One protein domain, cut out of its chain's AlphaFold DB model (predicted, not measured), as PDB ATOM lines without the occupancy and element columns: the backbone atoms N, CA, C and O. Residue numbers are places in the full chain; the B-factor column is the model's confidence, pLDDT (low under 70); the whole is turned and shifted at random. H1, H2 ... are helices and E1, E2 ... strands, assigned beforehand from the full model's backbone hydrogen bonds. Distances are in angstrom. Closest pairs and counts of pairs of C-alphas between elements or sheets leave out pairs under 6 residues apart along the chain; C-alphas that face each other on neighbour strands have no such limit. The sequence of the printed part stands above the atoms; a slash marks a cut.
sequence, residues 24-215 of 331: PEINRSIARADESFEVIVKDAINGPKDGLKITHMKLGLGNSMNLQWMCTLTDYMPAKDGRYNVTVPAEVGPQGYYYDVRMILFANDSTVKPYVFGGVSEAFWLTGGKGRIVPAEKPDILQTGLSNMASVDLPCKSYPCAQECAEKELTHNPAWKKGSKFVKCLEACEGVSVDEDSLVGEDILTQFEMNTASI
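This is residues 24 to 215 of the 331 residues of an uncharacterized protein of Aaosphaeria arxii CBS 175.79 (UniProt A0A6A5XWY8). What shape? With little regular structure, sheet E1-E3-E6 and the other six strands, a branched sheet, form a loose sandwich; beyond E5 lies helical hairpin H1 and H2. How large? The 192 printed residues, 71 in nine named strands then two named helices, are mixed and compact, with radius of gyration of the C-alphas 16.4 A and spans 45 by 41 by 33 A.

Which strands pair? E4, residues 56 to 63, is antiparallel to E7, residues 98 to 106; N 58 and O 104 are within hydrogen-bond range, 2.9 A. And helices? H1, residues 156 to 169, touches H2, residues 181 to 186, at a shallow tilt of 12 degrees. H2 has every O i to N i+4 pair within range, H1 8 of 10.

Begins where? E1, residues 24 to 26, begins at C-alpha 24 (-13.470, 97.909, 57.075). Ends where? H2 ends at C-alpha 186 (12.174, 94.117, 47.949).

Any cut? The printed part has none. Low confidence? 75 residues, among them 196 to 215, have pLDDT under 70.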
ATOM      1  N   PRO A  24     -13.923  98.939  56.154       78.06
ATOM      2  CA  PRO A  24     -13.470  97.909  57.075       78.06
ATOM      3  C   PRO A  24     -13.730  98.358  58.518       78.06
ATOM      4  O   PRO A  24     -13.267  99.406  58.953       78.06
ATOM      5  N   GLU A  25     -14.443  97.547  59.283       81.25
ATOM      6  CA  GLU A  25     -14.692  97.725  60.713       81.25
ATOM      7  C   GLU A  25     -14.051  96.577  61.492       81.25
ATOM      8  O   GLU A  25     -14.028  95.433  61.033       81.25
ATOM      9  N   ILE A  26     -13.576  96.854  62.702       76.75
ATOM     10  CA  ILE A  26     -13.065  95.835  63.621       76.75
ATOM     11  C   ILE A  26     -13.889  95.856  64.901       76.75
ATOM     12  O   ILE A  26     -14.139  96.906  65.476       76.75
ATOM     13  N   ASN A  27     -14.302  94.686  65.384       67.44
ATOM     14  CA  ASN A  27     -15.091  94.579  66.616       67.44
ATOM     15  C   ASN A  27     -14.193  94.409  67.861       67.44
ATOM     16  O   ASN A  27     -14.481  93.595  68.740       67.44
ATOM     17  N   ARG A  28     -13.027  95.074  67.878       66.75
ATOM     18  CA  ARG A  28     -12.024  94.984  68.951       66.75
ATOM     19  C   ARG A  28     -11.087  96.195  68.949       66.75
ATOM     20  O   ARG A  28     -10.559  96.560  67.908       66.75
ATOM     21  N   SER A  29     -10.794  96.724  70.133       63.97
ATOM     22  CA  SER A  29      -9.739  97.724  70.356       63.97
ATOM     23  C   SER A  29      -8.359  97.103  70.616       63.97
ATOM     24  O   SER A  29      -7.359  97.814  70.627       63.97
ATOM     25  N   ILE A  30      -8.279  95.780  70.818       66.38
ATOM     26  CA  ILE A  30      -7.037  95.043  71.095       66.38
ATOM     27  C   ILE A  30      -6.975  93.782  70.228       66.38
ATOM     28  O   ILE A  30      -7.837  92.908  70.331       66.38
ATOM     29  N   ALA A  31      -5.928  93.652  69.416       79.50
ATOM     30  CA  ALA A  31      -5.566  92.423  68.715       79.50
ATOM     31  C   ALA A  31      -4.299  91.800  69.319       79.50
ATOM     32  O   ALA A  31      -3.512  92.462  70.001       79.50
ATOM     33  N   ARG A  32      -4.085  90.512  69.051       84.25
ATOM     34  CA  ARG A  32      -2.872  89.789  69.428       84.25
ATOM     35  C   ARG A  32      -2.203  89.251  68.176       84.25
ATOM     36  O   ARG A  32      -2.878  88.727  67.295       84.25
ATOM     37  N   ALA A  33      -0.894  89.436  68.086       86.62
ATOM     38  CA  ALA A  33      -0.114  88.925  66.979       86.62
ATOM     39  C   ALA A  33      -0.136  87.392  66.953       86.62
ATOM     40  O   ALA A  33      -0.269  86.749  67.997       86.62
ATOM     41  N   ASP A  34      -0.036  86.828  65.752       91.62
ATOM     42  CA  ASP A  34      -0.217  85.404  65.439       91.62
ATOM     43  C   ASP A  34      -1.619  84.834  65.784       91.62
ATOM     44  O   ASP A  34      -1.889  83.660  65.523       91.62
ATOM     45  N   GLU A  35      -2.549  85.650  66.304       92.56
ATOM     46  CA  GLU A  35      -3.950  85.282  66.534       92.56
ATOM     47  C   GLU A  35      -4.885  85.928  65.507       92.56
ATOM     48  O   GLU A  35      -4.729  87.083  65.099       92.56
ATOM     49  N   SER A  36      -5.905  85.173  65.096       93.19
ATOM     50  CA  SER A  36      -6.854  85.641  64.092       93.19
ATOM     51  C   SER A  36      -7.828  86.685  64.644       93.19
ATOM     52  O   SER A  36      -8.317  86.594  65.779       93.19
ATOM     53  N   PHE A  37      -8.159  87.670  63.808       91.12
ATOM     54  CA  PHE A  37      -9.230  88.612  64.087       91.12
ATOM     55  C   PHE A  37     -10.144  88.887  62.905       91.12
ATOM     56  O   PHE A  37      -9.736  88.854  61.750       91.12
ATOM     57  N   GLU A  38     -11.401  89.160  63.240       93.94
ATOM     58  CA  GLU A  38     -12.451  89.445  62.279       93.94
ATOM     59  C   GLU A  38     -12.469  90.935  61.926       93.94
ATOM     60  O   GLU A  38     -12.555  91.797  62.806       93.94
ATOM     61  N   VAL A  39     -12.430  91.204  60.624       91.94
ATOM     62  CA  VAL A  39     -12.715  92.488  59.987       91.94
ATOM     63  C   VAL A  39     -14.063  92.355  59.281       91.94
ATOM     64  O   VAL A  39     -14.272  91.428  58.497       91.94
ATOM     65  N   ILE A  40     -14.985  93.270  59.549       91.25
ATOM     66  CA  ILE A  40     -16.273  93.362  58.862       91.25
ATOM     67  C   ILE A  40     -16.103  94.357  57.717       91.25
ATOM     68  O   ILE A  40     -15.793  95.514  57.963       91.25
ATOM     69  N   VAL A  41     -16.311  93.930  56.475       89.81
ATOM     70  CA  VAL A  41     -16.284  94.817  55.306       89.81
ATOM     71  C   VAL A  41     -17.716  95.090  54.846       89.81
ATOM     72  O   VAL A  41     -18.502  94.152  54.686       89.81
ATOM     73  N   LYS A  42     -18.044  96.367  54.626       85.75
ATOM     74  CA  LYS A  42     -19.325  96.857  54.081       85.75
ATOM     75  C   LYS A  42     -19.084  97.686  52.822       85.75
ATOM     76  O   LYS A  42     -18.024  98.293  52.719       85.75
ATOM     77  N   ASP A  43     -20.046  97.763  51.908       80.19
ATOM     78  CA  ASP A  43     -19.988  98.591  50.692       80.19
ATOM     79  C   ASP A  43     -18.767  98.326  49.780       80.19
ATOM     80  O   ASP A  43     -18.319  99.210  49.047       80.19
ATOM     81  N   ALA A  44     -18.225  97.101  49.770       78.81
ATOM     82  CA  ALA A  44     -17.003  96.746  49.032       78.81
ATOM     83  C   ALA A  44     -17.128  96.910  47.504       78.81
ATOM     84  O   ALA A  44     -16.132  97.078  46.803       78.81
ATOM     85  N   ILE A  45     -18.355  96.817  46.986       74.00
ATOM     86  CA  ILE A  45     -18.669  96.830  45.547       74.00
ATOM     87  C   ILE A  45     -18.995  98.255  45.058       74.00
ATOM     88  O   ILE A  45     -18.838  98.564  43.873       74.00
ATOM     89  N   ASN A  46     -19.417  99.135  45.970       66.31
ATOM     90  CA  ASN A  46     -19.870 100.490  45.677       66.31
ATOM     91  C   ASN A  46     -18.660 101.436  45.590       66.31
ATOM     92  O   ASN A  46     -18.305 102.098  46.561       66.31
ATOM     93  N   GLY A  47     -17.999 101.467  44.426       58.22
ATOM     94  CA  GLY A  47     -16.856 102.349  44.154       58.22
ATOM     95  C   GLY A  47     -17.185 103.844  44.334       58.22
ATOM     96  O   GLY A  47     -18.341 104.240  44.193       58.22
ATOM     97  N   PRO A  48     -16.188 104.722  44.572       52.53
ATOM     98  CA  PRO A  48     -16.417 106.121  44.967       52.53
ATOM     99  C   PRO A  48     -16.842 107.029  43.796       52.53
ATOM    100  O   PRO A  48     -16.829 108.254  43.908       52.53
ATOM    101  N   LYS A  49     -17.140 106.441  42.633       55.09
ATOM    102  CA  LYS A  49     -17.497 107.135  41.399       55.09
ATOM    103  C   LYS A  49     -18.461 106.275  40.593       55.09
ATOM    104  O   LYS A  49     -18.168 105.107  40.324       55.09
ATOM    105  N   ASP A  50     -19.561 106.886  40.161       54.47
ATOM    106  CA  ASP A  50     -20.584 106.243  39.340       54.47
ATOM    107  C   ASP A  50     -19.964 105.515  38.136       54.47
ATOM    108  O   ASP A  50     -19.238 106.099  37.327       54.47
ATOM    109  N   GLY A  51     -20.249 104.215  38.031       56.09
ATOM    110  CA  GLY A  51     -19.792 103.348  36.941       56.09
ATOM    111  C   GLY A  51     -18.484 102.582  37.180       56.09
ATOM    112  O   GLY A  51     -18.203 101.660  36.412       56.09
ATOM    113  N   LEU A  52     -17.702 102.873  38.231       62.72
ATOM    114  CA  LEU A  52     -16.514 102.068  38.550       62.72
ATOM    115  C   LEU A  52     -16.912 100.787  39.298       62.72
ATOM    116  O   LEU A  52     -17.075 100.784  40.517       62.72
ATOM    117  N   LYS A  53     -17.052  99.681  38.563       70.06
ATOM    118  CA  LYS A  53     -17.336  98.368  39.152       70.06
ATOM    119  C   LYS A  53     -16.090  97.815  39.844       70.06
ATOM    120  O   LYS A  53     -15.187  97.324  39.174       70.06
ATOM    121  N   ILE A  54     -16.067  97.840  41.173       78.88
ATOM    122  CA  ILE A  54     -15.057  97.121  41.952       78.88
ATOM    123  C   ILE A  54     -15.317  95.612  41.832       78.88
ATOM    124  O   ILE A  54     -16.464  95.160  41.878       78.88
ATOM    125  N   THR A  55     -14.256  94.831  41.636       81.75
ATOM    126  CA  THR A  55     -14.332  93.365  41.503       81.75
ATOM    127  C   THR A  55     -13.489  92.632  42.542       81.75
ATOM    128  O   THR A  55     -13.892  91.556  42.988       81.75
ATOM    129  N   HIS A  56     -12.386  93.234  42.994       87.50
ATOM    130  CA  HIS A  56     -11.468  92.644  43.966       87.50
ATOM    131  C   HIS A  56     -10.995  93.662  45.002       87.50
ATOM    132  O   HIS A  56     -11.120  94.874  44.816       87.50
ATOM    133  N   MET A  57     -10.459  93.159  46.107       88.56
ATOM    134  CA  MET A  57      -9.928  93.949  47.205       88.56
ATOM    135  C   MET A  57      -8.771  93.238  47.909       88.56
ATOM    136  O   MET A  57      -8.587  92.024  47.783       88.56
ATOM    137  N   LYS A  58      -8.019  94.012  48.688       89.88
ATOM    138  CA  LYS A  58      -7.031  93.543  49.663       89.88
ATOM    139  C   LYS A  58      -7.230  94.285  50.974       89.88
ATOM    140  O   LYS A  58      -7.448  95.498  50.957       89.88
ATOM    141  N   LEU A  59      -7.093  93.576  52.089       91.75
ATOM    142  CA  LEU A  59      -6.931  94.179  53.407       91.75
ATOM    143  C   LEU A  59      -5.441  94.247  53.747       91.75
ATOM    144  O   LEU A  59      -4.679  93.323  53.452       91.75
ATOM    145  N   GLY A  60      -5.030  95.339  54.376       91.25
ATOM    146  CA  GLY A  60      -3.650  95.592  54.769       91.25
ATOM    147  C   GLY A  60      -3.561  96.243  56.134       91.25
ATOM    148  O   GLY A  60      -4.548  96.755  56.663       91.25
ATOM    149  N   LEU A  61      -2.364  96.202  56.702       90.38
ATOM    150  CA  LEU A  61      -2.044  96.861  57.955       90.38
ATOM    151  C   LEU A  61      -1.553  98.280  57.662       90.38
ATOM    152  O   LEU A  61      -0.648  98.462  56.843       90.38
ATOM    153  N   GLY A  62      -2.130  99.274  58.326       84.75
ATOM    154  CA  GLY A  62      -1.610 100.635  58.362       84.75
ATOM    155  C   GLY A  62      -1.025 100.981  59.727       84.75
ATOM    156  O   GLY A  62      -1.472 100.468  60.755       84.75
ATOM    157  N   ASN A  63      -0.028 101.866  59.738       74.56
ATOM    158  CA  ASN A  63       0.490 102.461  60.970       74.56
ATOM    159  C   ASN A  63      -0.209 103.802  61.220       74.56
ATOM    160  O   ASN A  63      -0.138 104.710  60.383       74.56
ATOM    161  N   SER A  64      -0.822 103.971  62.393       64.75
ATOM    162  CA  SER A  64      -1.516 105.217  62.733       64.75
ATOM    163  C   SER A  64      -0.571 106.428  62.821       64.75
ATOM    164  O   SER A  64      -1.022 107.563  62.685       64.75
ATOM    165  N   MET A  65       0.740 106.216  63.020       59.44
ATOM    166  CA  MET A  65       1.735 107.296  63.103       59.44
ATOM    167  C   MET A  65       1.951 108.045  61.787       59.44
ATOM    168  O   MET A  65       2.296 109.222  61.816       59.44
ATOM    169  N   ASN A  66       1.840 107.363  60.646       59.06
ATOM    170  CA  ASN A  66       2.157 107.934  59.334       59.06
ATOM    171  C   ASN A  66       1.010 107.809  58.320       59.06
ATOM    172  O   ASN A  66       1.102 108.365  57.227       59.06
ATOM    173  N   LEU A  67      -0.062 107.098  58.689       65.31
ATOM    174  CA  LEU A  67      -1.185 106.727  57.832       65.31
ATOM    175  C   LEU A  67      -0.769 106.078  56.503       65.31
ATOM    176  O   LEU A  67      -1.447 106.251  55.488       65.31
ATOM    177  N   GLN A  68       0.329 105.326  56.490       71.62
ATOM    178  CA  GLN A  68       0.773 104.600  55.306       71.62
ATOM    179  C   GLN A  68       0.413 103.120  55.410       71.62
ATOM    180  O   GLN A  68       0.439 102.516  56.481       71.62
ATOM    181  N   TRP A  69       0.071 102.544  54.257       80.31
ATOM    182  CA  TRP A  69      -0.024 101.101  54.073       80.31
ATOM    183  C   TRP A  69       1.349 100.485  54.351       80.31
ATOM    184  O   TRP A  69       2.315 100.841  53.682       80.31
ATOM    185  N   MET A  70       1.443  99.593  55.335       85.69
ATOM    186  CA  MET A  70       2.683  98.883  55.656       85.69
ATOM    187  C   MET A  70       2.817  97.633  54.791       85.69
ATOM    188  O   MET A  70       3.822  97.443  54.112       85.69
ATOM    189  N   CYS A  71       1.802  96.771  54.840       89.31
ATOM    190  CA  CYS A  71       1.836  95.436  54.260       89.31
ATOM    191  C   CYS A  71       0.428  94.861  54.068       89.31
ATOM    192  O   CYS A  71      -0.538  95.294  54.700       89.31
ATOM    193  N   THR A  72       0.322  93.852  53.211       91.94
ATOM    194  CA  THR A  72      -0.914  93.138  52.895       91.94
ATOM    195  C   THR A  72      -1.183  92.023  53.921       91.94
ATOM    196  O   THR A  72      -0.319  91.179  54.177       91.94
ATOM    197  N   LEU A  73      -2.394  92.005  54.494       93.12
ATOM    198  CA  LEU A  73      -2.879  90.994  55.452       93.12
ATOM    199  C   LEU A  73      -3.622  89.830  54.778       93.12
ATOM    200  O   LEU A  73      -3.763  88.765  55.376       93.12
ATOM    201  N   THR A  74      -4.127  90.038  53.561       91.62
ATOM    202  CA  THR A  74      -4.883  89.049  52.780       91.62
ATOM    203  C   THR A  74      -4.352  88.962  51.362       91.62
ATOM    204  O   THR A  74      -4.049  89.991  50.761       91.62
ATOM    205  N   ASP A  75      -4.387  87.778  50.761       88.56
ATOM    206  CA  ASP A  75      -4.244  87.672  49.311       88.56
ATOM    207  C   ASP A  75      -5.316  88.499  48.577       88.56
ATOM    208  O   ASP A  75      -6.319  88.947  49.145       88.56
ATOM    209  N   TYR A  76      -5.101  88.698  47.281       85.38
ATOM    210  CA  TYR A  76      -6.072  89.327  46.397       85.38
ATOM    211  C   TYR A  76      -7.383  88.527  46.364       85.38
ATOM    212  O   TYR A  76      -7.397  87.358  45.972       85.38
ATOM    213  N   MET A  77      -8.491  89.145  46.779       89.94
ATOM    214  CA  MET A  77      -9.764  88.451  46.998       89.94
ATOM    215  C   MET A  77     -10.956  89.192  46.375       89.94
ATOM    216  O   MET A  77     -10.896  90.408  46.213       89.94
ATOM    217  N   PRO A  78     -12.062  88.507  46.024       89.62
ATOM    218  CA  PRO A  78     -13.243  89.162  45.462       89.62
ATOM    219  C   PRO A  78     -13.826  90.220  46.407       89.62
ATOM    220  O   PRO A  78     -14.069  89.933  47.582       89.62
ATOM    221  N   ALA A  79     -14.109  91.411  45.878       88.12
ATOM    222  CA  ALA A  79     -14.716  92.501  46.630       88.12
ATOM    223  C   ALA A  79     -16.171  92.163  46.954       88.12
ATOM    224  O   ALA A  79     -17.020  92.084  46.060       88.12
ATOM    225  N   LYS A  80     -16.445  91.902  48.233       89.31
ATOM    226  CA  LYS A  80     -17.768  91.552  48.753       89.31
ATOM    227  C   LYS A  80     -17.897  92.033  50.189       89.31
ATOM    228  O   LYS A  80     -16.928  92.039  50.941       89.31
ATOM    229  N   ASP A  81     -19.119  92.361  50.569       89.12
ATOM    230  CA  ASP A  81     -19.461  92.625  51.959       89.12
ATOM    231  C   ASP A  81     -19.430  91.307  52.743       89.12
ATOM    232  O   ASP A  81     -19.889  90.266  52.255       89.12
ATOM    233  N   GLY A  82     -18.879  91.323  53.956       91.50
ATOM    234  CA  GLY A  82     -18.682  90.091  54.714       91.50
ATOM    235  C   GLY A  82     -17.786  90.222  55.938       91.50
ATOM    236  O   GLY A  82     -17.417  91.313  56.362       91.50
ATOM    237  N   ARG A  83     -17.455  89.067  56.516       93.44
ATOM    238  CA  ARG A  83     -16.561  88.914  57.671       93.44
ATOM    239  C   ARG A  83     -15.295  88.204  57.210       93.44
ATOM    240  O   ARG A  83     -15.378  87.130  56.615       93.44
ATOM    241  N   TYR A  84     -14.148  88.813  57.474       93.62
ATOM    242  CA  TYR A  84     -12.840  88.391  56.993       93.62
ATOM    243  C   TYR A  84     -11.915  88.150  58.178       93.62
ATOM    244  O   TYR A  84     -11.664  89.052  58.969       93.62
ATOM    245  N   ASN A  85     -11.400  86.929  58.293       94.38
ATOM    246  CA  ASN A  85     -10.438  86.574  59.327       94.38
ATOM    247  C   ASN A  85      -9.023  86.889  58.836       94.38
ATOM    248  O   ASN A  85      -8.493  86.187  57.977       94.38
ATOM    249  N   VAL A  86      -8.423  87.938  59.392       94.31
ATOM    250  CA  VAL A  86      -7.027  88.328  59.154       94.31
ATOM    251  C   VAL A  86      -6.150  87.877  60.325       94.31
ATOM    252  O   VAL A  86      -6.641  87.383  61.342       94.31
ATOM    253  N   THR A  87      -4.831  87.994  60.193       94.50
ATOM    254  CA  THR A  87      -3.862  87.763  61.278       94.50
ATOM    255  C   THR A  87      -2.678  88.687  61.045       94.50
ATOM    256  O   THR A  87      -2.173  88.747  59.928       94.50
ATOM    257  N   VAL A  88      -2.237  89.404  62.081       92.50
ATOM    258  CA  VAL A  88      -0.995  90.192  62.038       92.50
ATOM    259  C   VAL A  88       0.139  89.298  62.548       92.50
ATOM    260  O   VAL A  88       0.083  88.898  63.713       92.50
ATOM    261  N   PRO A  89       1.142  88.951  61.720       93.06
ATOM    262  CA  PRO A  89       2.313  88.211  62.185       93.06
ATOM    263  C   PRO A  89       3.096  88.991  63.248       93.06
ATOM    264  O   PRO A  89       3.200  90.220  63.172       93.06
ATOM    265  N   ALA A  90       3.665  88.301  64.237       87.06
ATOM    266  CA  ALA A  90       4.405  88.951  65.324       87.06
ATOM    267  C   ALA A  90       5.619  89.762  64.851       87.06
ATOM    268  O   ALA A  90       5.993  90.734  65.506       87.06
ATOM    269  N   GLU A  91       6.231  89.407  63.730       85.25
ATOM    270  CA  GLU A  91       7.417  90.063  63.187       85.25
ATOM    271  C   GLU A  91       7.166  91.454  62.572       85.25
ATOM    272  O   GLU A  91       8.112  92.232  62.469       85.25
ATOM    273  N   VAL A  92       5.924  91.804  62.207       80.50
ATOM    274  CA  VAL A  92       5.608  93.026  61.428       80.50
ATOM    275  C   VAL A  92       5.926  94.317  62.172       80.50
ATOM    276  O   VAL A  92       6.324  95.306  61.565       80.50
ATOM    277  N   GLY A  93       5.692  94.342  63.480       71.88
ATOM    278  CA  GLY A  93       5.704  95.591  64.219       71.88
ATOM    279  C   GLY A  93       5.904  95.408  65.716       71.88
ATOM    280  O   GLY A  93       5.643  94.326  66.258       71.88
ATOM    281  N   PRO A  94       6.399  96.456  66.392       66.12
ATOM    282  CA  PRO A  94       6.508  96.458  67.836       66.12
ATOM    283  C   PRO A  94       5.128  96.362  68.480       66.12
ATOM    284  O   PRO A  94       4.165  97.029  68.109       66.12
ATOM    285  N   GLN A  95       5.064  95.530  69.508       64.88
ATOM    286  CA  GLN A  95       3.969  95.521  70.461       64.88
ATOM    287  C   GLN A  95       3.747  96.909  71.075       64.88
ATOM    288  O   GLN A  95       4.698  97.652  71.315       64.88
ATOM    289  N   GLY A  96       2.495  97.206  71.412       52.59
ATOM    290  CA  GLY A  96       2.145  98.437  72.120       52.59
ATOM    291  C   GLY A  96       2.006  99.662  71.217       52.59
ATOM    292  O   GLY A  96       2.181 100.799  71.661       52.59
ATOM    293  N   TYR A  97       1.705  99.409  69.945       65.50
ATOM    294  CA  TYR A  97       1.397 100.406  68.932       65.50
ATOM    295  C   TYR A  97      -0.046 100.295  68.453       65.50
ATOM    296  O   TYR A  97      -0.666  99.226  68.511       65.50
ATOM    297  N   TYR A  98      -0.547 101.428  67.963       71.38
ATOM    298  CA  TYR A  98      -1.827 101.532  67.285       71.38
ATOM    299  C   TYR A  98      -1.653 101.274  65.789       71.38
ATOM    300  O   TYR A  98      -0.874 101.937  65.102       71.38
ATOM    301  N   TYR A  99      -2.413 100.306  65.301       82.38
ATOM    302  CA  TYR A  99      -2.510  99.949  63.897       82.38
ATOM    303  C   TYR A  99      -3.948 100.122  63.433       82.38
ATOM    304  O   TYR A  99      -4.873 100.107  64.241       82.38
ATOM    305  N   ASP A 100      -4.144 100.253  62.133       85.38
ATOM    306  CA  ASP A 100      -5.463 100.250  61.516       85.38
ATOM    307  C   ASP A 100      -5.517  99.197  60.399       85.38
ATOM    308  O   ASP A 100      -4.485  98.764  59.873       85.38
ATOM    309  N   VAL A 101      -6.720  98.721  60.073       88.00
ATOM    310  CA  VAL A 101      -6.940  97.905  58.878       88.00
ATOM    311  C   VAL A 101      -7.349  98.834  57.749       88.00
ATOM    312  O   VAL A 101      -8.349  99.547  57.836       88.00
ATOM    313  N   ARG A 102      -6.585  98.790  56.664       87.88
ATOM    314  CA  ARG A 102      -6.847  99.540  55.436       87.88
ATOM    315  C   ARG A 102      -7.358  98.611  54.365       87.88
ATOM    316  O   ARG A 102      -7.038  97.423  54.359       87.88
ATOM    317  N   MET A 103      -8.083  99.177  53.413       84.88
ATOM    318  CA  MET A 103      -8.513  98.449  52.232       84.88
ATOM    319  C   MET A 103      -8.038  99.121  50.948       84.88
ATOM    320  O   MET A 103      -8.075 100.343  50.811       84.88
ATOM    321  N   ILE A 104      -7.622  98.299  49.989       82.25
ATOM    322  CA  ILE A 104      -7.407  98.699  48.599       82.25
ATOM    323  C   ILE A 104      -8.414  97.934  47.738       82.25
ATOM    324  O   ILE A 104      -8.579  96.725  47.899       82.25
ATOM    325  N   LEU A 105      -9.092  98.648  46.841       78.25
ATOM    326  CA  LEU A 105     -10.140  98.163  45.945       78.25
ATOM    327  C   LEU A 105      -9.666  98.221  44.487       78.25
ATOM    328  O   LEU A 105      -9.053  99.205  44.072       78.25
ATOM    329  N   PHE A 106      -9.991  97.202  43.694       76.88
ATOM    330  CA  PHE A 106      -9.536  97.031  42.310       76.88
ATOM    331  C   PHE A 106     -10.731  96.883  41.358       76.88
ATOM    332  O   PHE A 106     -11.689  96.153  41.636       76.88
ATOM    333  N   ALA A 107     -10.684  97.586  40.223       71.19
ATOM    334  CA  ALA A 107     -11.773  97.609  39.240       71.19
ATOM    335  C   ALA A 107     -11.741  96.421  38.254       71.19
ATOM    336  O   ALA A 107     -12.762  96.038  37.687       71.19
ATOM    337  N   ASN A 108     -10.573  95.815  38.071       65.06
ATOM    338  CA  ASN A 108     -10.310  94.638  37.245       65.06
ATOM    339  C   ASN A 108      -9.839  93.463  38.126       65.06
ATOM    340  O   ASN A 108      -9.805  93.577  39.348       65.06
ATOM    341  N   ASP A 109      -9.498  92.338  37.500       58.81
ATOM    342  CA  ASP A 109      -8.855  91.147  38.080       58.81
ATOM    343  C   ASP A 109      -7.318  91.248  38.159       58.81
ATOM    344  O   ASP A 109      -6.631  90.273  38.463       58.81
ATOM    345  N   SER A 110      -6.776  92.444  37.922       57.75
ATOM    346  CA  SER A 110      -5.362  92.750  38.100       57.75
ATOM    347  C   SER A 110      -5.045  93.018  39.572       57.75
ATOM    348  O   SER A 110      -5.698  93.829  40.234       57.75
ATOM    349  N   THR A 111      -3.972  92.405  40.072       53.81
ATOM    350  CA  THR A 111      -3.358  92.714  41.379       53.81
ATOM    351  C   THR A 111      -2.664  94.084  41.415       53.81
ATOM    352  O   THR A 111      -2.147  94.491  42.456       53.81
ATOM    353  N   VAL A 112      -2.666  94.778  40.275       57.88
ATOM    354  CA  VAL A 112      -1.933  95.997  39.926       57.88
ATOM    355  C   VAL A 112      -2.916  97.038  39.359       57.88
ATOM    356  O   VAL A 112      -3.974  96.666  38.854       57.88
ATOM    357  N   LYS A 113      -2.564  98.331  39.454       59.34
ATOM    358  CA  LYS A 113      -3.353  99.537  39.095       59.34
ATOM    359  C   LYS A 113      -4.311  99.391  37.879       59.34
ATOM    360  O   LYS A 113      -3.986  98.703  36.914       59.34
ATOM    361  N   PRO A 114      -5.447 100.125  37.851       60.09
ATOM    362  CA  PRO A 114      -5.862 101.156  38.803       60.09
ATOM    363  C   PRO A 114      -6.504 100.569  40.064       60.09
ATOM    364  O   PRO A 114      -7.385  99.711  39.996       60.09
ATOM    365  N   TYR A 115      -6.091 101.099  41.212       65.00
ATOM    366  CA  TYR A 115      -6.683 100.787  42.506       65.00
ATOM    367  C   TYR A 115      -7.168 102.057  43.208       65.00
ATOM    368  O   TYR A 115      -6.721 103.171  42.925       65.00
ATOM    369  N   VAL A 116      -8.090 101.871  44.143       69.81
ATOM    370  CA  VAL A 116      -8.704 102.912  44.964       69.81
ATOM    371  C   VAL A 116      -8.441 102.569  46.424       69.81
ATOM    372  O   VAL A 116      -8.668 101.431  46.831       69.81
ATOM    373  N   PHE A 117      -7.983 103.530  47.226       70.06
ATOM    374  CA  PHE A 117      -8.007 103.361  48.678       70.06
ATOM    375  C   PHE A 117      -9.459 103.390  49.157       70.06
ATOM    376  O   PHE A 117     -10.179 104.358  48.906       70.06
ATOM    377  N   GLY A 118      -9.882 102.307  49.802       70.06
ATOM    378  CA  GLY A 118     -11.152 102.256  50.510       70.06
ATOM    379  C   GLY A 118     -11.050 102.922  51.880       70.06
ATOM    380  O   GLY A 118     -10.114 103.669  52.173       70.06
ATOM    381  N   GLY A 119     -12.019 102.627  52.740       72.56
ATOM    382  CA  GLY A 119     -12.018 103.059  54.130       72.56
ATOM    383  C   GLY A 119     -10.855 102.500  54.960       72.56
ATOM    384  O   GLY A 119     -10.144 101.563  54.577       72.56
ATOM    385  N   VAL A 120     -10.714 103.085  56.146       77.00
ATOM    386  CA  VAL A 120      -9.773 102.702  57.201       77.00
ATOM    387  C   VAL A 120     -10.597 102.357  58.440       77.00
ATOM    388  O   VAL A 120     -11.588 103.036  58.714       77.00
ATOM    389  N   SER A 121     -10.225 101.299  59.158       77.06
ATOM    390  CA  SER A 121     -10.916 100.908  60.387       77.06
ATOM    391  C   SER A 121     -10.608 101.854  61.544       77.06
ATOM    392  O   SER A 121      -9.653 102.629  61.505       77.06
ATOM    393  N   GLU A 122     -11.356 101.715  62.639       72.19
ATOM    394  CA  GLU A 122     -10.876 102.190  63.937       72.19
ATOM    395  C   GLU A 122      -9.489 101.594  64.239       72.19
ATOM    396  O   GLU A 122      -9.154 100.491  63.787       72.19
ATOM    397  N   ALA A 123      -8.667 102.336  64.980       75.69
ATOM    398  CA  ALA A 123      -7.337 101.881  65.354       75.69
ATOM    399  C   ALA A 123      -7.405 100.859  66.501       75.69
ATOM    400  O   ALA A 123      -8.173 101.017  67.451       75.69
ATOM    401  N   PHE A 124      -6.553  99.838  66.449       69.44
ATOM    402  CA  PHE A 124      -6.423  98.810  67.474       69.44
ATOM    403  C   PHE A 124      -5.002  98.697  68.006       69.44
ATOM    404  O   PHE A 124      -4.011  98.954  67.325       69.44
ATOM    405  N   TRP A 125      -4.924  98.244  69.247       70.31
ATOM    406  CA  TRP A 125      -3.697  97.949  69.957       70.31
ATOM    407  C   TRP A 125      -3.161  96.562  69.600       70.31
ATOM    408  O   TRP A 125      -3.884  95.574  69.759       70.31
ATOM    409  N   LEU A 126      -1.900  96.448  69.173       76.19
ATOM    410  CA  LEU A 126      -1.271  95.144  68.926       76.19
ATOM    411  C   LEU A 126      -0.508  94.631  70.159       76.19
ATOM    412  O   LEU A 126       0.463  95.236  70.620       76.19
ATOM    413  N   THR A 127      -0.912  93.462  70.655       76.12
ATOM    414  CA  THR A 127      -0.239  92.714  71.731       76.12
ATOM    415  C   THR A 127       0.601  91.564  71.171       76.12
ATOM    416  O   THR A 127       0.255  90.979  70.149       76.12
ATOM    417  N   GLY A 128       1.716  91.213  71.819       71.44
ATOM    418  CA  GLY A 128       2.554  90.067  71.426       71.44
ATOM    419  C   GLY A 128       3.431  90.272  70.182       71.44
ATOM    420  O   GLY A 128       4.117  89.334  69.777       71.44
ATOM    421  N   GLY A 129       3.432  91.476  69.599       76.25
ATOM    422  CA  GLY A 129       4.360  91.869  68.537       76.25
ATOM    423  C   GLY A 129       5.825  91.814  68.987       76.25
ATOM    424  O   GLY A 129       6.168  92.160  70.116       76.25
ATOM    425  N   LYS A 130       6.692  91.358  68.087       79.25
ATOM    426  CA  LYS A 130       8.144  91.177  68.258       79.25
ATOM    427  C   LYS A 130       8.949  91.968  67.224       79.25
ATOM    428  O   LYS A 130      10.178  91.941  67.270       79.25
ATOM    429  N   GLY A 131       8.274  92.627  66.283       74.06
ATOM    430  CA  GLY A 131       8.905  93.540  65.343       74.06
ATOM    431  C   GLY A 131       9.509  94.753  66.051       74.06
ATOM    432  O   GLY A 131       9.308  94.994  67.242       74.06
ATOM    433  N   ARG A 132      10.247  95.549  65.287       70.94
ATOM    434  CA  ARG A 132      10.847  96.815  65.723       70.94
ATOM    435  C   ARG A 132      10.392  97.914  64.781       70.94
ATOM    436  O   ARG A 132      10.146  97.619  63.619       70.94
ATOM    437  N   ILE A 133      10.329  99.156  65.254       69.88
ATOM    438  CA  ILE A 133      10.267 100.298  64.339       69.88
ATOM    439  C   ILE A 133      11.680 100.648  63.893       69.88
ATOM    440  O   ILE A 133      12.571 100.860  64.723       69.88
ATOM    441  N   VAL A 134      11.877 100.699  62.580       68.62
ATOM    442  CA  VAL A 134      13.142 101.099  61.961       68.62
ATOM    443  C   VAL A 134      13.130 102.590  61.606       68.62
ATOM    444  O   VAL A 134      12.060 103.182  61.437       68.62
ATOM    445  N   PRO A 135      14.296 103.249  61.447       67.06
ATOM    446  CA  PRO A 135      14.346 104.656  61.045       67.06
ATOM    447  C   PRO A 135      13.585 104.954  59.742       67.06
ATOM    448  O   PRO A 135      13.035 106.039  59.607       67.06
ATOM    449  N   ALA A 136      13.488 103.979  58.830       63.34
ATOM    450  CA  ALA A 136      12.762 104.091  57.564       63.34
ATOM    451  C   ALA A 136      11.225 104.194  57.682       63.34
ATOM    452  O   ALA A 136      10.572 104.477  56.679       63.34
ATOM    453  N   GLU A 137      10.646 103.974  58.868       64.94
ATOM    454  CA  GLU A 137       9.208 104.165  59.139       64.94
ATOM    455  C   GLU A 137       8.888 105.549  59.726       64.94
ATOM    456  O   GLU A 137       7.715 105.908  59.876       64.94
ATOM    457  N   LYS A 138       9.914 106.329  60.094       61.09
ATOM    458  CA  LYS A 138       9.727 107.630  60.741       61.09
ATOM    459  C   LYS A 138       9.316 108.703  59.721       61.09
ATOM    460  O   LYS A 138       9.921 108.750  58.647       61.09
ATOM    461  N   PRO A 139       8.352 109.594  60.041       53.56
ATOM    462  CA  PRO A 139       7.810 110.581  59.098       53.56
ATOM    463  C   PRO A 139       8.841 111.440  58.352       53.56
ATOM    464  O   PRO A 139       8.625 111.782  57.194       53.56
ATOM    465  N   ASP A 140       9.970 111.744  58.993       51.50
ATOM    466  CA  ASP A 140      11.093 112.522  58.463       51.50
ATOM    467  C   ASP A 140      11.948 111.781  57.414       51.50
ATOM    468  O   ASP A 140      12.721 112.419  56.700       51.50
ATOM    469  N   ILE A 141      11.805 110.456  57.295       53.97
ATOM    470  CA  ILE A 141      12.624 109.593  56.425       53.97
ATOM    471  C   ILE A 141      11.761 108.761  55.447       53.97
ATOM    472  O   ILE A 141      12.270 108.257  54.448       53.97
ATOM    473  N   LEU A 142      10.436 108.671  55.652       52.88
ATOM    474  CA  LEU A 142       9.511 107.869  54.824       52.88
ATOM    475  C   LEU A 142       9.708 108.022  53.307       52.88
ATOM    476  O   LEU A 142       9.642 107.028  52.582       52.88
ATOM    477  N   GLN A 143       9.968 109.243  52.823       49.59
ATOM    478  CA  GLN A 143      10.116 109.541  51.391       49.59
ATOM    479  C   GLN A 143      11.224 108.732  50.688       49.59
ATOM    480  O   GLN A 143      11.178 108.583  49.469       49.59
ATOM    481  N   THR A 144      12.208 108.200  51.424       50.22
ATOM    482  CA  THR A 144      13.340 107.442  50.855       50.22
ATOM    483  C   THR A 144      13.311 105.942  51.151       50.22
ATOM    484  O   THR A 144      14.172 105.221  50.652       50.22
ATOM    485  N   GLY A 145      12.339 105.459  51.930       58.88
ATOM    486  CA  GLY A 145      12.242 104.059  52.349       58.88
ATOM    487  C   GLY A 145      10.851 103.473  52.130       58.88
ATOM    488  O   GLY A 145      10.430 103.237  51.000       58.88
ATOM    489  N   LEU A 146      10.129 103.227  53.223       69.00
ATOM    490  CA  LEU A 146       8.904 102.417  53.245       69.00
ATOM    491  C   LEU A 146       7.627 103.173  52.805       69.00
ATOM    492  O   LEU A 146       6.517 102.742  53.107       69.00
ATOM    493  N   SER A 147       7.773 104.287  52.079       61.53
ATOM    494  CA  SER A 147       6.657 104.977  51.416       61.53
ATOM    495  C   SER A 147       6.122 104.204  50.210       61.53
ATOM    496  O   SER A 147       6.760 103.280  49.729       61.53
ATOM    497  N   ASN A 148       4.939 104.571  49.705       63.06
ATOM    498  CA  ASN A 148       4.356 104.030  48.462       63.06
ATOM    499  C   ASN A 148       4.184 102.489  48.398       63.06
ATOM    500  O   ASN A 148       3.947 101.936  47.323       63.06
ATOM    501  N   MET A 149       4.201 101.786  49.535       69.25
ATOM    502  CA  MET A 149       4.041 100.323  49.594       69.25
ATOM    503  C   MET A 149       2.704  99.801  49.050       69.25
ATOM    504  O   MET A 149       2.594  98.623  48.755       69.25
ATOM    505  N   ALA A 150       1.703 100.658  48.827       64.75
ATOM    506  CA  ALA A 150       0.489 100.293  48.093       64.75
ATOM    507  C   ALA A 150       0.724 100.008  46.587       64.75
ATOM    508  O   ALA A 150      -0.141  99.425  45.939       64.75
ATOM    509  N   SER A 151       1.883 100.391  46.032       68.06
ATOM    510  CA  SER A 151       2.330  99.995  44.682       68.06
ATOM    511  C   SER A 151       3.087  98.650  44.669       68.06
ATOM    512  O   SER A 151       3.606  98.254  43.628       68.06
ATOM    513  N   VAL A 152       3.174  97.951  45.808       76.19
ATOM    514  CA  VAL A 152       3.841  96.649  45.955       76.19
ATOM    515  C   VAL A 152       2.902  95.675  46.655       76.19
ATOM    516  O   VAL A 152       2.261  96.010  47.649       76.19
ATOM    517  N   ASP A 153       2.844  94.437  46.177       84.44
ATOM    518  CA  ASP A 153       2.265  93.363  46.969       84.44
ATOM    519  C   ASP A 153       3.306  92.885  47.979       84.44
ATOM    520  O   ASP A 153       4.184  92.095  47.644       84.44
ATOM    521  N   LEU A 154       3.252  93.429  49.195       88.19
ATOM    522  CA  LEU A 154       4.161  93.102  50.292       88.19
ATOM    523  C   LEU A 154       3.387  92.343  51.378       88.19
ATOM    524  O   LEU A 154       2.782  92.990  52.235       88.19
ATOM    525  N   PRO A 155       3.383  90.996  51.388       92.12
ATOM    526  CA  PRO A 155       2.770  90.227  52.465       92.12
ATOM    527  C   PRO A 155       3.382  90.598  53.817       92.12
ATOM    528  O   PRO A 155       4.598  90.758  53.932       92.12
ATOM    529  N   CYS A 156       2.566  90.693  54.867       92.12
ATOM    530  CA  CYS A 156       3.052  91.152  56.171       92.12
ATOM    531  C   CYS A 156       4.204  90.313  56.761       92.12
ATOM    532  O   CYS A 156       5.109  90.883  57.364       92.12
ATOM    533  N   LYS A 157       4.268  89.000  56.503       91.88
ATOM    534  CA  LYS A 157       5.411  88.152  56.912       91.88
ATOM    535  C   LYS A 157       6.762  88.616  56.348       91.88
ATOM    536  O   LYS A 157       7.809  88.363  56.933       91.88
ATOM    537  N   SER A 158       6.732  89.318  55.222       92.06
ATOM    538  CA  SER A 158       7.906  89.791  54.488       92.06
ATOM    539  C   SER A 158       8.269  91.237  54.841       92.06
ATOM    540  O   SER A 158       9.292  91.748  54.384       92.06
ATOM    541  N   TYR A 159       7.482  91.892  55.705       89.62
ATOM    542  CA  TYR A 159       7.734  93.256  56.165       89.62
ATOM    543  C   TYR A 159       9.104  93.447  56.852       89.62
ATOM    544  O   TYR A 159       9.765  94.435  56.535       89.62
ATOM    545  N   PRO A 160       9.629  92.516  57.683       89.50
ATOM    546  CA  PRO A 160      10.981  92.653  58.244       89.50
ATOM    547  C   PRO A 160      12.084  92.678  57.176       89.50
ATOM    548  O   PRO A 160      13.061  93.414  57.302       89.50
ATOM    549  N   CYS A 161      11.914  91.915  56.090       90.50
ATOM    550  CA  CYS A 161      12.833  91.943  54.952       90.50
ATOM    551  C   CYS A 161      12.765  93.300  54.231       90.50
ATOM    552  O   CYS A 161      13.803  93.894  53.935       90.50
ATOM    553  N   ALA A 162      11.562  93.858  54.052       87.81
ATOM    554  CA  ALA A 162      11.393  95.206  53.512       87.81
ATOM    555  C   ALA A 162      12.017  96.291  54.413       87.81
ATOM    556  O   ALA A 162      12.688  97.192  53.902       87.81
ATOM    557  N   GLN A 163      11.873  96.183  55.740       84.38
ATOM    558  CA  GLN A 163      12.543  97.061  56.708       84.38
ATOM    559  C   GLN A 163      14.070  97.003  56.562       84.38
ATOM    560  O   GLN A 163      14.714  98.049  56.490       84.38
ATOM    561  N   GLU A 164      14.659  95.806  56.459       86.56
ATOM    562  CA  GLU A 164      16.098  95.646  56.210       86.56
ATOM    563  C   GLU A 164      16.546  96.252  54.872       86.56
ATOM    564  O   GLU A 164      17.614  96.863  54.797       86.56
ATOM    565  N   CYS A 165      15.761  96.067  53.807       85.69
ATOM    566  CA  CYS A 165      16.033  96.667  52.502       85.69
ATOM    567  C   CYS A 165      16.009  98.194  52.568       85.69
ATOM    568  O   CYS A 165      16.881  98.847  51.993       85.69
ATOM    569  N   ALA A 166      15.058  98.765  53.311       79.44
ATOM    570  CA  ALA A 166      14.979 100.201  53.513       79.44
ATOM    571  C   ALA A 166      16.177 100.711  54.326       79.44
ATOM    572  O   ALA A 166      16.858 101.621  53.864       79.44
ATOM    573  N   GLU A 167      16.499 100.091  55.472       77.38
ATOM    574  CA  GLU A 167      17.652 100.461  56.317       77.38
ATOM    575  C   GLU A 167      18.982 100.495  55.539       77.38
ATOM    576  O   GLU A 167      19.803 101.382  55.777       77.38
ATOM    577  N   LYS A 168      19.185  99.571  54.587       77.50
ATOM    578  CA  LYS A 168      20.397  99.495  53.746       77.50
ATOM    579  C   LYS A 168      20.501 100.634  52.721       77.50
ATOM    580  O   LYS A 168      21.613 101.042  52.394       77.50
ATOM    581  N   GLU A 169      19.374 101.153  52.231       73.44
ATOM    582  CA  GLU A 169      19.312 102.124  51.123       73.44
ATOM    583  C   GLU A 169      18.821 103.529  51.549       73.44
ATOM    584  O   GLU A 169      18.716 104.424  50.710       73.44
ATOM    585  N   LEU A 170      18.614 103.769  52.856       61.00
ATOM    586  CA  LEU A 170      18.162 105.040  53.465       61.00
ATOM    587  C   LEU A 170      18.885 106.316  52.988       61.00
ATOM    588  O   LEU A 170      18.360 107.419  53.140       61.00
ATOM    589  N   THR A 171      20.098 106.188  52.451       52.34
ATOM    590  CA  THR A 171      20.958 107.296  52.009       52.34
ATOM    591  C   THR A 171      20.846 107.617  50.512       52.34
ATOM    592  O   THR A 171      21.581 108.481  50.023       52.34
ATOM    593  N   HIS A 172      19.968 106.946  49.756       49.03
ATOM    594  CA  HIS A 172      19.937 107.026  48.292       49.03
ATOM    595  C   HIS A 172      18.553 107.393  47.730       49.03
ATOM    596  O   HIS A 172      17.722 106.547  47.414       49.03
ATOM    597  N   ASN A 173      18.336 108.697  47.534       54.22
ATOM    598  CA  ASN A 173      17.199 109.212  46.774       54.22
ATOM    599  C   ASN A 173      17.447 109.044  45.252       54.22
ATOM    600  O   ASN A 173      18.530 109.429  44.798       54.22
ATOM    601  N   PRO A 174      16.492 108.547  44.437       56.66
ATOM    602  CA  PRO A 174      15.207 107.936  44.796       56.66
ATOM    603  C   PRO A 174      15.244 106.400  44.804       56.66
ATOM    604  O   PRO A 174      15.577 105.755  43.806       56.66
ATOM    605  N   ALA A 175      14.810 105.819  45.924       64.56
ATOM    606  CA  ALA A 175      14.687 104.377  46.119       64.56
ATOM    607  C   ALA A 175      13.589 103.743  45.236       64.56
ATOM    608  O   ALA A 175      13.763 102.638  44.722       64.56
ATOM    609  N   TRP A 176      12.495 104.466  44.984       69.69
ATOM    610  CA  TRP A 176      11.348 104.015  44.185       69.69
ATOM    611  C   TRP A 176      11.524 104.258  42.678       69.69
ATOM    612  O   TRP A 176      10.758 104.980  42.046       69.69
ATOM    613  N   LYS A 177      12.553 103.639  42.093       74.25
ATOM    614  CA  LYS A 177      12.778 103.585  40.640       74.25
ATOM    615  C   LYS A 177      12.869 102.143  40.156       74.25
ATOM    616  O   LYS A 177      13.502 101.316  40.810       74.25
ATOM    617  N   LYS A 178      12.347 101.898  38.952       75.94
ATOM    618  CA  LYS A 178      12.566 100.671  38.176       75.94
ATOM    619  C   LYS A 178      14.050 100.278  38.169       75.94
ATOM    620  O   LYS A 178      14.917 101.094  37.842       75.94
ATOM    621  N   GLY A 179      14.351  99.050  38.574       76.38
ATOM    622  CA  GLY A 179      15.696  98.491  38.661       76.38
ATOM    623  C   GLY A 179      16.617  99.106  39.724       76.38
ATOM    624  O   GLY A 179      17.829  98.845  39.665       76.38
ATOM    625  N   SER A 180      16.111  99.901  40.675       80.00
ATOM    626  CA  SER A 180      16.908 100.415  41.799       80.00
ATOM    627  C   SER A 180      17.405  99.280  42.708       80.00
ATOM    628  O   SER A 180      16.911  98.153  42.663       80.00
ATOM    629  N   LYS A 181      18.400  99.564  43.560       83.69
ATOM    630  CA  LYS A 181      18.863  98.589  44.563       83.69
ATOM    631  C   LYS A 181      17.772  98.244  45.577       83.69
ATOM    632  O   LYS A 181      17.652  97.086  45.956       83.69
ATOM    633  N   PHE A 182      16.988  99.239  45.986       82.56
ATOM    634  CA  PHE A 182      15.904  99.062  46.943       82.56
ATOM    635  C   PHE A 182      14.792  98.173  46.375       82.56
ATOM    636  O   PHE A 182      14.448  97.179  47.006       82.56
ATOM    637  N   VAL A 183      14.316  98.446  45.152       83.06
ATOM    638  CA  VAL A 183      13.305  97.615  44.470       83.06
ATOM    639  C   VAL A 183      13.804  96.179  44.307       83.06
ATOM    640  O   VAL A 183      13.135  95.258  44.757       83.06
ATOM    641  N   LYS A 184      15.038  95.983  43.820       87.38
ATOM    642  CA  LYS A 184      15.656  94.647  43.711       87.38
ATOM    643  C   LYS A 184      15.822  93.922  45.047       87.38
ATOM    644  O   LYS A 184      15.866  92.697  45.075       87.38
ATOM    645  N   CYS A 185      15.970  94.661  46.144       89.19
ATOM    646  CA  CYS A 185      16.009  94.084  47.483       89.19
ATOM    647  C   CYS A 185      14.602  93.651  47.925       89.19
ATOM    648  O   CYS A 185      14.451  92.535  48.414       89.19
ATOM    649  N   LEU A 186      13.572  94.476  47.683       88.25
ATOM    650  CA  LEU A 186      12.174  94.117  47.949       88.25
ATOM    651  C   LEU A 186      11.724  92.892  47.143       88.25
ATOM    652  O   LEU A 186      11.128  91.987  47.714       88.25
ATOM    653  N   GLU A 187      12.049  92.821  45.850       89.31
ATOM    654  CA  GLU A 187      11.744  91.671  44.977       89.31
ATOM    655  C   GLU A 187      12.422  90.364  45.427       89.31
ATOM    656  O   GLU A 187      11.981  89.276  45.061       89.31
ATOM    657  N   ALA A 188      13.496  90.449  46.219       92.56
ATOM    658  CA  ALA A 188      14.165  89.289  46.804       92.56
ATOM    659  C   ALA A 188      13.521  88.814  48.123       92.56
ATOM    660  O   ALA A 188      13.876  87.743  48.622       92.56
ATOM    661  N   CYS A 189      12.589  89.582  48.696       92.31
ATOM    662  CA  CYS A 189      11.816  89.174  49.863       92.31
ATOM    663  C   CYS A 189      10.723  88.163  49.466       92.31
ATOM    664  O   CYS A 189      10.078  88.288  48.427       92.31
ATOM    665  N   GLU A 190      10.490  87.150  50.305       93.50
ATOM    666  CA  GLU A 190       9.567  86.051  49.991       93.50
ATOM    667  C   GLU A 190       8.143  86.553  49.696       93.50
ATOM    668  O   GLU A 190       7.594  87.363  50.439       93.50
ATOM    669  N   GLY A 191       7.530  86.070  48.612       87.19
ATOM    670  CA  GLY A 191       6.146  86.404  48.256       87.19
ATOM    671  C   GLY A 191       5.896  87.865  47.863       87.19
ATOM    672  O   GLY A 191       4.738  88.227  47.661       87.19
ATOM    673  N   VAL A 192       6.933  88.700  47.750       88.75
ATOM    674  CA  VAL A 192       6.787  90.095  47.321       88.75
ATOM    675  C   VAL A 192       6.660  90.177  45.802       88.75
ATOM    676  O   VAL A 192       7.389  89.507  45.071       88.75
ATOM    677  N   SER A 193       5.750  91.025  45.323       85.88
ATOM    678  CA  SER A 193       5.609  91.349  43.902       85.88
ATOM    679  C   SER A 193       5.569  92.861  43.711       85.88
ATOM    680  O   SER A 193       4.694  93.539  44.249       85.88
ATOM    681  N   VAL A 194       6.520  93.397  42.948       79.31
ATOM    682  CA  VAL A 194       6.581  94.816  42.582       79.31
ATOM    683  C   VAL A 194       6.095  94.957  41.144       79.31
ATOM    684  O   VAL A 194       6.631  94.302  40.254       79.31
ATOM    685  N   ASP A 195       5.125  95.837  40.889       72.62
ATOM    686  CA  ASP A 195       4.897  96.287  39.516       72.62
ATOM    687  C   ASP A 195       5.828  97.459  39.196       72.62
ATOM    688  O   ASP A 195       5.515  98.618  39.491       72.62
ATOM    689  N   GLU A 196       6.963  97.140  38.571       68.75
ATOM    690  CA  GLU A 196       7.943  98.124  38.114       68.75
ATOM    691  C   GLU A 196       7.380  99.152  37.118       68.75
ATOM    692  O   GLU A 196       7.963 100.231  36.998       68.75
ATOM    693  N   ASP A 197       6.280  98.860  36.413       65.19
ATOM    694  CA  ASP A 197       5.659  99.796  35.464       65.19
ATOM    695  C   ASP A 197       4.700 100.784  36.161       65.19
ATOM    696  O   ASP A 197       4.488 101.897  35.672       65.19
ATOM    697  N   SER A 198       4.200 100.453  37.359       60.25
ATOM    698  CA  SER A 198       3.484 101.390  38.237       60.25
ATOM    699  C   SER A 198       4.389 102.309  39.061       60.25
ATOM    700  O   SER A 198       3.870 103.251  39.684       60.25
ATOM    701  N   LEU A 199       5.701 102.038  39.102       67.06
ATOM    702  CA  LEU A 199       6.684 102.856  39.809       67.06
ATOM    703  C   LEU A 199       6.893 104.175  39.064       67.06
ATOM    704  O   LEU A 199       7.574 104.245  38.042       67.06
ATOM    705  N   VAL A 200       6.305 105.242  39.598       54.97
ATOM    706  CA  VAL A 200       6.350 106.566  38.973       54.97
ATOM    707  C   VAL A 200       7.771 107.127  39.040       54.97
ATOM    708  O   VAL A 200       8.327 107.329  40.118       54.97
ATOM    709  N   GLY A 201       8.360 107.396  37.875       46.25
ATOM    710  CA  GLY A 201       9.685 108.000  37.779       46.25
ATOM    711  C   GLY A 201       9.692 109.450  38.269       46.25
ATOM    712  O   GLY A 201       9.127 110.310  37.611       46.25
ATOM    713  N   GLU A 202      10.374 109.693  39.393       41.06
ATOM    714  CA  GLU A 202      10.780 110.987  40.000       41.06
ATOM    715  C   GLU A 202       9.693 112.022  40.366       41.06
ATOM    716  O   GLU A 202       9.851 112.704  41.378       41.06
ATOM    717  N   ASP A 203       8.574 112.113  39.648       37.53
ATOM    718  CA  ASP A 203       7.641 113.256  39.703       37.53
ATOM    719  C   ASP A 203       6.620 113.249  40.866       37.53
ATOM    720  O   ASP A 203       5.734 114.097  40.923       37.53
ATOM    721  N   ILE A 204       6.727 112.319  41.827       39.66
ATOM    722  CA  ILE A 204       5.927 112.359  43.077       39.66
ATOM    723  C   ILE A 204       6.654 113.129  44.195       39.66
ATOM    724  O   ILE A 204       6.009 113.639  45.113       39.66
ATOM    725  N   LEU A 205       7.980 113.299  44.107       36.62
ATOM    726  CA  LEU A 205       8.751 114.062  45.103       36.62
ATOM    727  C   LEU A 205       8.304 115.534  45.192       36.62
ATOM    728  O   LEU A 205       8.349 116.123  46.268       36.62
ATOM    729  N   THR A 206       7.790 116.104  44.100       34.59
ATOM    730  CA  THR A 206       7.244 117.472  44.035       34.59
ATOM    731  C   THR A 206       5.855 117.629  44.667       34.59
ATOM    732  O   THR A 206       5.440 118.758  44.919       34.59
ATOM    733  N   GLN A 207       5.135 116.544  44.988       33.38
ATOM    734  CA  GLN A 207       3.893 116.618  45.782       33.38
ATOM    735  C   GLN A 207       4.128 116.576  47.300       33.38
ATOM    736  O   GLN A 207       3.225 116.919  48.060       33.38
ATOM    737  N   PHE A 208       5.331 116.206  47.749       33.97
ATOM    738  CA  PHE A 208       5.694 116.119  49.167       33.97
ATOM    739  C   PHE A 208       6.851 117.062  49.545       33.97
ATOM    740  O   PHE A 208       7.680 116.731  50.396       33.97
ATOM    741  N   GLU A 209       6.859 118.285  48.997       29.61
ATOM    742  CA  GLU A 209       7.664 119.408  49.510       29.61
ATOM    743  C   GLU A 209       7.157 119.897  50.889       29.61
ATOM    744  O   GLU A 209       6.770 121.050  51.091       29.61
ATOM    745  N   MET A 210       7.191 119.020  51.895       33.91
ATOM    746  CA  MET A 210       7.245 119.465  53.284       33.91
ATOM    747  C   MET A 210       8.624 120.082  53.516       33.91
ATOM    748  O   MET A 210       9.627 119.374  53.492       33.91
ATOM    749  N   ASN A 211       8.654 121.405  53.716       26.98
ATOM    750  CA  ASN A 211       9.859 122.211  53.940       26.98
ATOM    751  C   ASN A 211      10.927 121.485  54.778       26.98
ATOM    752  O   ASN A 211      10.845 121.450  56.009       26.98
ATOM    753  N   THR A 212      11.978 120.999  54.117       33.06
ATOM    754  CA  THR A 212      13.186 120.447  54.742       33.06
ATOM    755  C   THR A 212      14.071 121.567  55.295       33.06
ATOM    756  O   THR A 212      15.238 121.730  54.938       33.06
ATOM    757  N   ALA A 213      13.523 122.349  56.229       28.81
ATOM    758  CA  ALA A 213      14.346 123.098  57.165       28.81
ATOM    759  C   ALA A 213      15.190 122.082  57.948       28.81
ATOM    760  O   ALA A 213      14.651 121.119  58.484       28.81
ATOM    761  N   SER A 214      16.510 122.260  57.978       28.84
ATOM    762  CA  SER A 214      17.455 121.272  58.507       28.84
ATOM    763  C   SER A 214      17.163 120.897  59.968       28.84
ATOM    764  O   SER A 214      17.531 121.643  60.881       28.84
ATOM    765  N   ILE A 215      16.535 119.741  60.202       30.64
ATOM    766  CA  ILE A 215      16.308 119.210  61.550       30.64
ATOM    767  C   ILE A 215      17.518 118.367  61.944       30.64
ATOM    768  O   ILE A 215      17.820 117.342  61.335       30.64
TER     769      ILE A 215